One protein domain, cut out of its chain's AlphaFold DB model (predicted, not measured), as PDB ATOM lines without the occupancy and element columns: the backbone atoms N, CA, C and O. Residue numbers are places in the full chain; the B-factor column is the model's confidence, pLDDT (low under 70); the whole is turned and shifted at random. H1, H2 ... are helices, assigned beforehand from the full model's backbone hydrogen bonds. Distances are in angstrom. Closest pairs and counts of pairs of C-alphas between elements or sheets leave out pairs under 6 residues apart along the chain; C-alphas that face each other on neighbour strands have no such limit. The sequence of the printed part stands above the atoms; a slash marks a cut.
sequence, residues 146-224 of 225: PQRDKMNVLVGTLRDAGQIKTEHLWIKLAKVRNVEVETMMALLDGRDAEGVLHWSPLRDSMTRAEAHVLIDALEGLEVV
ATOM      1  N   PRO A 146      43.149 -13.690 -31.351       95.69
ATOM      2  CA  PRO A 146      44.225 -14.673 -31.505       95.69
ATOM      3  C   PRO A 146      44.106 -15.884 -30.570       95.69
ATOM      4  O   PRO A 146      44.424 -16.997 -30.971       95.69
ATOM      5  N   GLN A 147      43.629 -15.693 -29.332       94.81
ATOM      6  CA  GLN A 147      43.398 -16.809 -28.408       94.81
ATOM      7  C   GLN A 147      42.275 -17.724 -28.904       94.81
ATOM      8  O   GLN A 147      42.421 -18.941 -28.866       94.81
ATOM      9  N   ARG A 148      41.169 -17.147 -29.389       95.81
ATOM     10  CA  ARG A 148      40.050 -17.914 -29.957       95.81
ATOM     11  C   ARG A 148      40.463 -18.683 -31.206       95.81
ATOM     12  O   ARG A 148      40.138 -19.861 -31.307       95.81
ATOM     13  N   ASP A 149      41.224 -18.053 -32.094       96.44
ATOM     14  CA  ASP A 149      41.734 -18.691 -33.309       96.44
ATOM     15  C   ASP A 149      42.679 -19.851 -32.967       96.44
ATOM     16  O   ASP A 149      42.511 -20.953 -33.487       96.44
ATOM     17  N   LYS A 150      43.598 -19.653 -32.012       96.50
ATOM     18  CA  LYS A 150      44.491 -20.716 -31.529       96.50
ATOM     19  C   LYS A 150      43.719 -21.891 -30.922       96.50
ATOM     20  O   LYS A 150      44.002 -23.037 -31.255       96.50
ATOM     21  N   MET A 151      42.718 -21.623 -30.080       95.94
ATOM     22  CA  MET A 151      41.858 -22.676 -29.527       95.94
ATOM     23  C   MET A 151      41.073 -23.412 -30.617       95.94
ATOM     24  O   MET A 151      40.974 -24.628 -30.541       95.94
ATOM     25  N   ASN A 152      40.544 -22.712 -31.632       96.31
ATOM     26  CA  ASN A 152      39.836 -23.358 -32.746       96.31
ATOM     27  C   ASN A 152      40.740 -24.375 -33.459       96.31
ATOM     28  O   ASN A 152      40.294 -25.482 -33.749       96.31
ATOM     29  N   VAL A 153      41.999 -24.002 -33.712       96.62
ATOM     30  CA  VAL A 153      42.980 -24.885 -34.355       96.62
ATOM     31  C   VAL A 153      43.289 -26.085 -33.464       96.62
ATOM     32  O   VAL A 153      43.119 -27.209 -33.918       96.62
ATOM     33  N   LEU A 154      43.653 -25.863 -32.195       95.75
ATOM     34  CA  LEU A 154      43.999 -26.943 -31.258       95.75
ATOM     35  C   LEU A 154      42.832 -27.908 -31.008       95.75
ATOM     36  O   LEU A 154      43.014 -29.119 -30.954       95.75
ATOM     37  N   VAL A 155      41.613 -27.385 -30.856       95.75
ATOM     38  CA  VAL A 155      40.424 -28.227 -30.684       95.75
ATOM     39  C   VAL A 155      40.147 -29.028 -31.953       95.75
ATOM     40  O   VAL A 155      39.803 -30.202 -31.852       95.75
ATOM     41  N   GLY A 156      40.310 -28.421 -33.133       95.44
ATOM     42  CA  GLY A 156      40.176 -29.109 -34.416       95.44
ATOM     43  C   GLY A 156      41.169 -30.262 -34.555       95.44
ATOM     44  O   GLY A 156      40.749 -31.403 -34.719       95.44
ATOM     45  N   THR A 157      42.468 -29.990 -34.391       95.56
ATOM     46  CA  THR A 157      43.531 -30.997 -34.544       95.56
ATOM     47  C   THR A 157      43.382 -32.154 -33.558       95.56
ATOM     48  O   THR A 157      43.442 -33.316 -33.956       95.56
ATOM     49  N   LEU A 158      43.123 -31.863 -32.279       94.75
ATOM     50  CA  LEU A 158      42.966 -32.893 -31.249       94.75
ATOM     51  C   LEU A 158      41.670 -33.701 -31.408       94.75
ATOM     52  O   LEU A 158      41.623 -34.870 -31.016       94.75
ATOM     53  N   ARG A 159      40.610 -33.098 -31.963       94.50
ATOM     54  CA  ARG A 159      39.363 -33.812 -32.263       94.50
ATOM     55  C   ARG A 159      39.533 -34.726 -33.470       94.50
ATOM     56  O   ARG A 159      39.079 -35.865 -33.417       94.50
ATOM     57  N   ASP A 160      40.223 -34.259 -34.506       94.56
ATOM     58  CA  ASP A 160      40.525 -35.052 -35.702       94.56
ATOM     59  C   ASP A 160      41.470 -36.220 -35.370       94.56
ATOM     60  O   ASP A 160      41.311 -37.318 -35.899       94.56
ATOM     61  N   ALA A 161      42.381 -36.027 -34.411       93.38
ATOM     62  CA  ALA A 161      43.211 -37.088 -33.838       93.38
ATOM     63  C   ALA A 161      42.453 -38.030 -32.872       93.38
ATOM     64  O   ALA A 161      43.026 -39.002 -32.381       93.38
ATOM     65  N   GLY A 162      41.181 -37.752 -32.558       93.31
ATOM     66  CA  GLY A 162      40.361 -38.561 -31.647       93.31
ATOM     67  C   GLY A 162      40.765 -38.484 -30.170       93.31
ATOM     68  O   GLY A 162      40.304 -39.296 -29.367       93.31
ATOM     69  N   GLN A 163      41.610 -37.523 -29.792       93.81
ATOM     70  CA  GLN A 163      42.144 -37.403 -28.432       93.81
ATOM     71  C   GLN A 163      41.200 -36.679 -27.478       93.81
ATOM     72  O   GLN A 163      41.162 -36.971 -26.279       93.81
ATOM     73  N   ILE A 164      40.417 -35.734 -27.999       95.69
ATOM     74  CA  ILE A 164      39.437 -34.992 -27.211       95.69
ATOM     75  C   ILE A 164      38.042 -35.154 -27.798       95.69
ATOM     76  O   ILE A 164      37.845 -35.194 -29.012       95.69
ATOM     77  N   LYS A 165      37.056 -35.194 -26.905       95.94
ATOM     78  CA  LYS A 165      35.649 -35.033 -27.251       95.94
ATOM     79  C   LYS A 165      35.160 -33.686 -26.738       95.94
ATOM     80  O   LYS A 165      35.740 -33.137 -25.795       95.94
ATOM     81  N   THR A 166      34.088 -33.160 -27.325       95.50
ATOM     82  CA  THR A 166      33.516 -31.872 -26.917       95.50
ATOM     83  C   THR A 166      33.161 -31.854 -25.428       95.50
ATOM     84  O   THR A 166      33.399 -30.859 -24.748       95.50
ATOM     85  N   GLU A 167      32.690 -32.973 -24.881       95.88
ATOM     86  CA  GLU A 167      32.338 -33.131 -23.468       95.88
ATOM     87  C   GLU A 167      33.526 -32.837 -22.540       95.88
ATOM     88  O   GLU A 167      33.357 -32.217 -21.490       95.88
ATOM     89  N   HIS A 168      34.748 -33.217 -22.934       94.88
ATOM     90  CA  HIS A 168      35.945 -32.974 -22.125       94.88
ATOM     91  C   HIS A 168      36.232 -31.474 -21.971       94.88
ATOM     92  O   HIS A 168      36.673 -31.043 -20.903       94.88
ATOM     93  N   LEU A 169      35.945 -30.673 -23.005       95.44
ATOM     94  CA  LEU A 169      36.101 -29.214 -22.966       95.44
ATOM     95  C   LEU A 169      35.122 -28.587 -21.968       95.44
ATOM     96  O   LEU A 169      35.526 -27.777 -21.130       95.44
ATOM     97  N   TRP A 170      33.859 -29.018 -22.006       96.38
ATOM     98  CA  TRP A 170      32.831 -28.575 -21.064       96.38
ATOM     99  C   TRP A 170      33.187 -28.944 -19.621       96.38
ATOM    100  O   TRP A 170      33.149 -28.080 -18.749       96.38
ATOM    101  N   ILE A 171      33.625 -30.181 -19.372       96.19
ATOM    102  CA  ILE A 171      34.062 -30.631 -18.038       96.19
ATOM    103  C   ILE A 171      35.240 -29.793 -17.530       96.19
ATOM    104  O   ILE A 171      35.254 -29.355 -16.375       96.19
ATOM    105  N   LYS A 172      36.239 -29.550 -18.388       95.12
ATOM    106  CA  LYS A 172      37.429 -28.784 -18.014       95.12
ATOM    107  C   LYS A 172      37.065 -27.354 -17.624       95.12
ATOM    108  O   LYS A 172      37.522 -26.892 -16.579       95.12
ATOM    109  N   LEU A 173      36.245 -26.669 -18.422       95.12
ATOM    110  CA  LEU A 173      35.868 -25.287 -18.133       95.12
ATOM    111  C   LEU A 173      34.915 -25.182 -16.936       95.12
ATOM    112  O   LEU A 173      35.086 -24.289 -16.109       95.12
ATOM    113  N   ALA A 174      33.981 -26.122 -16.784       95.88
ATOM    114  CA  ALA A 174      33.090 -26.197 -15.626       95.88
ATOM    115  C   ALA A 174      33.892 -26.276 -14.317       95.88
ATOM    116  O   ALA A 174      33.628 -25.539 -13.366       95.88
ATOM    117  N   LYS A 175      34.969 -27.077 -14.308       96.19
ATOM    118  CA  LYS A 175      35.910 -27.161 -13.182       96.19
ATOM    119  C   LYS A 175      36.644 -25.843 -12.917       96.19
ATOM    120  O   LYS A 175      36.866 -25.510 -11.758       96.19
ATOM    121  N   VAL A 176      37.024 -25.100 -13.959       93.56
ATOM    122  CA  VAL A 176      37.676 -23.782 -13.815       93.56
ATOM    123  C   VAL A 176      36.707 -22.749 -13.235       93.56
ATOM    124  O   VAL A 176      37.099 -21.967 -12.371       93.56
ATOM    125  N   ARG A 177      35.441 -22.778 -13.664       93.88
ATOM    126  CA  ARG A 177      34.378 -21.878 -13.189       93.88
ATOM    127  C   ARG A 177      33.777 -22.291 -11.845       93.88
ATOM    128  O   ARG A 177      33.058 -21.500 -11.245       93.88
ATOM    129  N   ASN A 178      34.076 -23.502 -11.373       95.69
ATOM    130  CA  ASN A 178      33.436 -24.123 -10.213       95.69
ATOM    131  C   ASN A 178      31.899 -24.165 -10.347       95.69
ATOM    132  O   ASN A 178      31.168 -23.868  -9.403       95.69
ATOM    133  N   VAL A 179      31.425 -24.513 -11.546       95.94
ATOM    134  CA  VAL A 179      30.004 -24.673 -11.889       95.94
ATOM    135  C   VAL A 179      29.779 -26.115 -12.336       95.94
ATOM    136  O   VAL A 179      30.684 -26.756 -12.865       95.94
ATOM    137  N   GLU A 180      28.584 -26.648 -12.113       96.75
ATOM    138  CA  GLU A 180      28.204 -27.957 -12.637       96.75
ATOM    139  C   GLU A 180      28.124 -27.935 -14.176       96.75
ATOM    140  O   GLU A 180      27.647 -26.970 -14.774       96.75
ATOM    141  N   VAL A 181      28.573 -29.014 -14.824       95.62
ATOM    142  CA  VAL A 181      28.620 -29.133 -16.290       95.62
ATOM    143  C   VAL A 181      27.238 -28.967 -16.922       95.62
ATOM    144  O   VAL A 181      27.103 -28.168 -17.844       95.62
ATOM    145  N   GLU A 182      26.221 -29.664 -16.408       95.50
ATOM    146  CA  GLU A 182      24.848 -29.609 -16.936       95.50
ATOM    147  C   GLU A 182      24.250 -28.204 -16.801       95.50
ATOM    148  O   GLU A 182      23.719 -27.651 -17.763       95.50
ATOM    149  N   THR A 183      24.437 -27.572 -15.639       95.25
ATOM    150  CA  THR A 183      24.031 -26.178 -15.408       95.25
ATOM    151  C   THR A 183      24.711 -25.226 -16.402       95.25
ATOM    152  O   THR A 183      24.069 -24.333 -16.955       95.25
ATOM    153  N   MET A 184      26.006 -25.417 -16.670       95.25
ATOM    154  CA  MET A 184      26.745 -24.585 -17.622       95.25
ATOM    155  C   MET A 184      26.300 -24.821 -19.073       95.25
ATOM    156  O   MET A 184      26.203 -23.861 -19.835       95.25
ATOM    157  N   MET A 185      26.017 -26.072 -19.453       95.00
ATOM    158  CA  MET A 185      25.486 -26.422 -20.776       95.00
ATOM    159  C   MET A 185      24.110 -25.804 -21.013       95.00
ATOM    160  O   MET A 185      23.873 -25.279 -22.098       95.00
ATOM    161  N   ALA A 186      23.236 -25.824 -20.005       94.31
ATOM    162  CA  ALA A 186      21.919 -25.199 -20.082       94.31
ATOM    163  C   ALA A 186      22.003 -23.665 -20.169       94.31
ATOM    164  O   ALA A 186      21.238 -23.054 -20.903       94.31
ATOM    165  N   LEU A 187      22.940 -23.037 -19.450       95.56
ATOM    166  CA  LEU A 187      23.087 -21.577 -19.432       95.56
ATOM    167  C   LEU A 187      23.625 -20.999 -20.751       95.56
ATOM    168  O   LEU A 187      23.342 -19.852 -21.082       95.56
ATOM    169  N   LEU A 188      24.459 -21.763 -21.454       95.62
ATOM    170  CA  LEU A 188      25.176 -21.316 -22.649       95.62
ATOM    171  C   LEU A 188      24.629 -21.930 -23.942       95.62
ATOM    172  O   LEU A 188      25.311 -21.849 -24.959       95.62
ATOM    173  N   ASP A 189      23.465 -22.581 -23.902       94.94
ATOM    174  CA  ASP A 189      22.880 -23.283 -25.051       94.94
ATOM    175  C   ASP A 189      23.885 -24.239 -25.722       94.94
ATOM    176  O   ASP A 189      24.120 -24.226 -26.931       94.94
ATOM    177  N   GLY A 190      24.545 -25.068 -24.905       91.88
ATOM    178  CA  GLY A 190      25.625 -25.943 -25.363       91.88
ATOM    179  C   GLY A 190      25.180 -27.026 -26.349       91.88
ATOM    180  O   GLY A 190      26.009 -27.536 -27.104       91.88
ATOM    181  N   ARG A 191      23.891 -27.377 -26.356       95.62
ATOM    182  CA  ARG A 191      23.290 -28.340 -27.285       95.62
ATOM    183  C   ARG A 191      22.344 -27.626 -28.240       95.62
ATOM    184  O   ARG A 191      21.584 -26.762 -27.816       95.62
ATOM    185  N   ASP A 192      22.374 -28.017 -29.506       94.81
ATOM    186  CA  ASP A 192      21.392 -27.550 -30.483       94.81
ATOM    187  C   ASP A 192      20.047 -28.292 -30.359       94.81
ATOM    188  O   ASP A 192      19.855 -29.162 -29.505       94.81
ATOM    189  N   ALA A 193      19.104 -27.950 -31.241       94.50
ATOM    190  CA  ALA A 193      17.786 -28.583 -31.311       94.50
ATOM    191  C   ALA A 193      17.841 -30.090 -31.640       94.50
ATOM    192  O   ALA A 193      16.880 -30.809 -31.373       94.50
ATOM    193  N   GLU A 194      18.952 -30.571 -32.199       93.75
ATOM    194  CA  GLU A 194      19.188 -31.976 -32.549       93.75
ATOM    195  C   GLU A 194      19.880 -32.738 -31.402       93.75
ATOM    196  O   GLU A 194      20.067 -33.954 -31.467       93.75
ATOM    197  N   GLY A 195      20.231 -32.038 -30.317       93.62
ATOM    198  CA  GLY A 195      20.914 -32.590 -29.152       93.62
ATOM    199  C   GLY A 195      22.430 -32.725 -29.323       93.62
ATOM    200  O   GLY A 195      23.079 -33.319 -28.450       93.62
ATOM    201  N   VAL A 196      22.997 -32.178 -30.403       95.44
ATOM    202  CA  VAL A 196      24.433 -32.195 -30.697       95.44
ATOM    203  C   VAL A 196      25.139 -31.153 -29.841       95.44
ATOM    204  O   VAL A 196      24.745 -29.990 -29.776       95.44
ATOM    205  N   LEU A 197      26.207 -31.581 -29.163       94.50
ATOM    206  CA  LEU A 197      26.987 -30.723 -28.281       94.50
ATOM    207  C   LEU A 197      27.987 -29.884 -29.085       94.50
ATOM    208  O   LEU A 197      28.956 -30.406 -29.650       94.50
ATOM    209  N   HIS A 198      27.788 -28.569 -29.072       95.56
ATOM    210  CA  HIS A 198      28.654 -27.599 -29.729       95.56
ATOM    211  C   HIS A 198      29.640 -26.988 -28.741       95.56
ATOM    212  O   HIS A 198      29.328 -26.709 -27.585       95.56
ATOM    213  N   TRP A 199      30.864 -26.745 -29.202       95.25
ATOM    214  CA  TRP A 199      31.886 -26.083 -28.387       95.25
ATOM    215  C   TRP A 199      31.942 -24.563 -28.629       95.25
ATOM    216  O   TRP A 199      32.534 -23.831 -27.840       95.25
ATOM    217  N   SER A 200      31.317 -24.060 -29.702       95.12
ATOM    218  CA  SER A 200      31.320 -22.631 -30.047       95.12
ATOM    219  C   SER A 200      30.748 -21.718 -28.950       95.12
ATOM    220  O   SER A 200      31.395 -20.712 -28.659       95.12
ATOM    221  N   PRO A 201      29.641 -22.061 -28.257       95.56
ATOM    222  CA  PRO A 201      29.142 -21.226 -27.159       95.56
ATOM    223  C   PRO A 201      30.133 -21.113 -25.990       95.56
ATOM    224  O   PRO A 201      30.273 -20.071 -25.342       95.56
ATOM    225  N   LEU A 202      30.901 -22.179 -25.757       94.62
ATOM    226  CA  LEU A 202      31.952 -22.206 -24.749       94.62
ATOM    227  C   LEU A 202      33.094 -21.247 -25.118       94.62
ATOM    228  O   LEU A 202      33.512 -20.436 -24.295       94.62
ATOM    229  N   ARG A 203      33.534 -21.269 -26.381       95.19
ATOM    230  CA  ARG A 203      34.557 -20.354 -26.914       95.19
ATOM    231  C   ARG A 203      34.172 -18.885 -26.755       95.19
ATOM    232  O   ARG A 203      35.020 -18.060 -26.415       95.19
ATOM    233  N   ASP A 204      32.920 -18.561 -27.057       94.88
ATOM    234  CA  ASP A 204      32.466 -17.173 -27.142       94.88
ATOM    235  C   ASP A 204      32.135 -16.582 -25.762       94.88
ATOM    236  O   ASP A 204      32.279 -15.375 -25.565       94.88
ATOM    237  N   SER A 205      31.812 -17.427 -24.778       95.00
ATOM    238  CA  SER A 205      31.587 -17.022 -23.382       95.00
ATOM    239  C   SER A 205      32.856 -16.977 -22.518       95.00
ATOM    240  O   SER A 205      32.781 -16.645 -21.334       95.00
ATOM    241  N   MET A 206      34.021 -17.351 -23.051       94.62
ATOM    242  CA  MET A 206      35.253 -17.461 -22.268       94.62
ATOM    243  C   MET A 206      35.960 -16.126 -22.025       94.62
ATOM    244  O   MET A 206      36.156 -15.291 -22.918       94.62
ATOM    245  N   THR A 207      36.449 -15.973 -20.798       95.75
ATOM    246  CA  THR A 207      37.361 -14.894 -20.419       95.75
ATOM    247  C   THR A 207      38.782 -15.172 -20.908       95.75
ATOM    248  O   THR A 207      39.173 -16.300 -21.217       95.75
ATOM    249  N   ARG A 208      39.609 -14.127 -20.948       93.94
ATOM    250  CA  ARG A 208      41.023 -14.215 -21.331       93.94
ATOM    251  C   ARG A 208      41.824 -15.154 -20.429       93.94
ATOM    252  O   ARG A 208      42.728 -15.830 -20.919       93.94
ATOM    253  N   ALA A 209      41.524 -15.163 -19.130       93.06
ATOM    254  CA  ALA A 209      42.202 -16.023 -18.163       93.06
ATOM    255  C   ALA A 209      41.833 -17.495 -18.387       93.06
ATOM    256  O   ALA A 209      42.714 -18.349 -18.432       93.06
ATOM    257  N   GLU A 210      40.549 -17.778 -18.608       94.94
ATOM    258  CA  GLU A 210      40.069 -19.124 -18.931       94.94
ATOM    259  C   GLU A 210      40.645 -19.632 -20.253       94.94
ATOM    260  O   GLU A 210      41.069 -20.782 -20.331       94.94
ATOM    261  N   ALA A 211      40.721 -18.768 -21.271       95.50
ATOM    262  CA  ALA A 211      41.321 -19.107 -22.558       95.50
ATOM    263  C   ALA A 211      42.782 -19.526 -22.421       95.50
ATOM    264  O   ALA A 211      43.184 -20.512 -23.025       95.50
ATOM    265  N   HIS A 212      43.561 -18.829 -21.595       95.44
ATOM    266  CA  HIS A 212      44.945 -19.219 -21.331       95.44
ATOM    267  C   HIS A 212      45.031 -20.607 -20.685       95.44
ATOM    268  O   HIS A 212      45.759 -21.464 -21.170       95.44
ATOM    269  N   VAL A 213      44.237 -20.854 -19.637       94.94
ATOM    270  CA  VAL A 213      44.224 -22.148 -18.932       94.94
ATOM    271  C   VAL A 213      43.810 -23.294 -19.858       94.94
ATOM    272  O   VAL A 213      44.339 -24.400 -19.746       94.94
ATOM    273  N   LEU A 214      42.854 -23.049 -20.759       94.94
ATOM    274  CA  LEU A 214      42.415 -24.058 -21.715       94.94
ATOM    275  C   LEU A 214      43.477 -24.314 -22.790       94.94
ATOM    276  O   LEU A 214      43.730 -25.475 -23.092       94.94
ATOM    277  N   ILE A 215      44.119 -23.269 -23.322       95.75
ATOM    278  CA  ILE A 215      45.214 -23.406 -24.295       95.75
ATOM    279  C   ILE A 215      46.346 -24.247 -23.700       95.75
ATOM    280  O   ILE A 215      46.704 -25.250 -24.306       95.75
ATOM    281  N   ASP A 216      46.822 -23.919 -22.495       95.75
ATOM    282  CA  ASP A 216      47.903 -24.673 -21.844       95.75
ATOM    283  C   ASP A 216      47.524 -26.155 -21.650       95.75
ATOM    284  O   ASP A 216      48.343 -27.059 -21.812       95.75
ATOM    285  N   ALA A 217      46.258 -26.423 -21.309       93.56
ATOM    286  CA  ALA A 217      45.761 -27.783 -21.137       93.56
ATOM    287  C   ALA A 217      45.655 -28.558 -22.461       93.56
ATOM    288  O   ALA A 217      45.848 -29.772 -22.446       93.56
ATOM    289  N   LEU A 218      45.328 -27.888 -23.569       93.81
ATOM    290  CA  LEU A 218      45.247 -28.499 -24.900       93.81
ATOM    291  C   LEU A 218      46.641 -28.748 -25.485       93.81
ATOM    292  O   LEU A 218      46.896 -29.835 -25.990       93.81
ATOM    293  N   GLU A 219      47.567 -27.799 -25.346       94.50
ATOM    294  CA  GLU A 219      48.966 -27.977 -25.764       94.50
ATOM    295  C   GLU A 219      49.644 -29.115 -24.993       94.50
ATOM    296  O   GLU A 219      50.391 -29.906 -25.562       94.50
ATOM    297  N   GLY A 220      49.328 -29.262 -23.702       91.38
ATOM    298  CA  GLY A 220      49.810 -30.390 -22.907       91.38
ATOM    299  C   GLY A 220      49.333 -31.758 -23.407       91.38
ATOM    300  O   GLY A 220      49.993 -32.754 -23.128       91.38
ATOM    301  N   LEU A 221      48.212 -31.823 -24.136       87.38
ATOM    302  CA  LEU A 221      47.724 -33.057 -24.760       87.38
ATOM    303  C   LEU A 221      48.386 -33.305 -26.119       87.38
ATOM    304  O   LEU A 221      48.713 -34.446 -26.419       87.38
ATOM    305  N   GLU A 222      48.649 -32.247 -26.891       85.06
ATOM    306  CA  GLU A 222      49.350 -32.341 -28.179       85.06
ATOM    307  C   GLU A 222      50.768 -32.913 -28.028       85.06
ATOM    308  O   GLU A 222      51.200 -33.702 -28.855       85.06
ATOM    309  N   VAL A 223      51.481 -32.586 -26.945       76.88
ATOM    310  CA  VAL A 223      52.840 -33.114 -26.694       76.88
ATOM    311  C   VAL A 223      52.845 -34.614 -26.357       76.88
ATOM    312  O   VAL A 223      53.881 -35.269 -26.456       76.88
ATOM    313  N   VAL A 224      51.708 -35.161 -25.924       68.69
ATOM    314  CA  VAL A 224      51.563 -36.583 -25.562       68.69
ATOM    315  C   VAL A 224      51.079 -37.422 -26.758       68.69
ATOM    316  O   VAL A 224      51.109 -38.652 -26.686       68.69
TER     317      VAL A 224
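This is residues 146 to 224 of the 225 residues of an uncharacterized protein of Gemmatimonadaceae bacterium (UniProt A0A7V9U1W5). Two long helices, H1 and H5, from the two ends of the printed part, run side by side at one end of a small helical body; H2 lies nearest the middle, packing its last part on H5, and short H3 sits across H2 at the opposite end. From H3 a long loop, residues 188 to 199, swings out and folds back to one-turn H4, which lies near H1 and H2. The printed part has 79 residues with five named helices, H1 to H5 in chain order, and no named strand; the class is all helix. It is compact, with a radius of gyration of the C-alphas of 12.0 A and spans of 33 by 27 by 21 A.

H1 is residues 146 to 160, 21.1 A from first to last C-alpha, and begins at C-alpha 146 at (44.225, -14.673, -31.505). H2 is residues 166 to 177, 17.0 A long, beginning at C-alpha 166 at (33.516, -31.872, -26.917). H3 is residues 181 to 187 and H4 is residues 200 to 204. H5 is residues 208 to 222, 21.1 A long, and ends at C-alpha 222 at (49.350, -32.341, -28.179).

H1 touches H5, the closest C-alphas being those of Met 151 and Ile 215, 6.3 A apart. They run the same way at a shallow tilt of 32 degrees, only just short of steep. H1 and H2 are only just apart, with their closest C-alphas 8.2 A from each other. H2 touches H5 with residues 172 to 176 alone, the closest C-alphas being those of Val 176 and Glu 210 at 7.3 A; the two run opposite ways at a steep tilt of 45 degrees. H2 touches H3 with residues 170 to 174 alone, about perpendicular at 88 degrees, with the closest C-alphas, those of Ala 174 and Val 181, 5.4 A apart. H4 is close but not clearly touching to H1, with C-alphas 148 and 203 at 6.7 A, and to H2, with C-alphas 170 and 202 at 7.4 A. H3 is apart from H1, H4 and H5. The helix packing is mostly crossed, but only just: of 3 touching pairs with a tilt, 1 is shallow. In H1, H2, H3 and H4 every O i to N i+4 pair is within hydrogen-bond range; in H5 10 of 11 are.

The two C-alphas farthest apart, those of Ala 193 and Val 223, are 35.6 A from each other. The printed part has no cut. The link from H3 to H4 is long, with 12 residues; the links H1 to H2, H2 to H3 and H4 to H5 are tight. The mean pLDDT of the printed part is 94.3, and residue 224 alone is under 70.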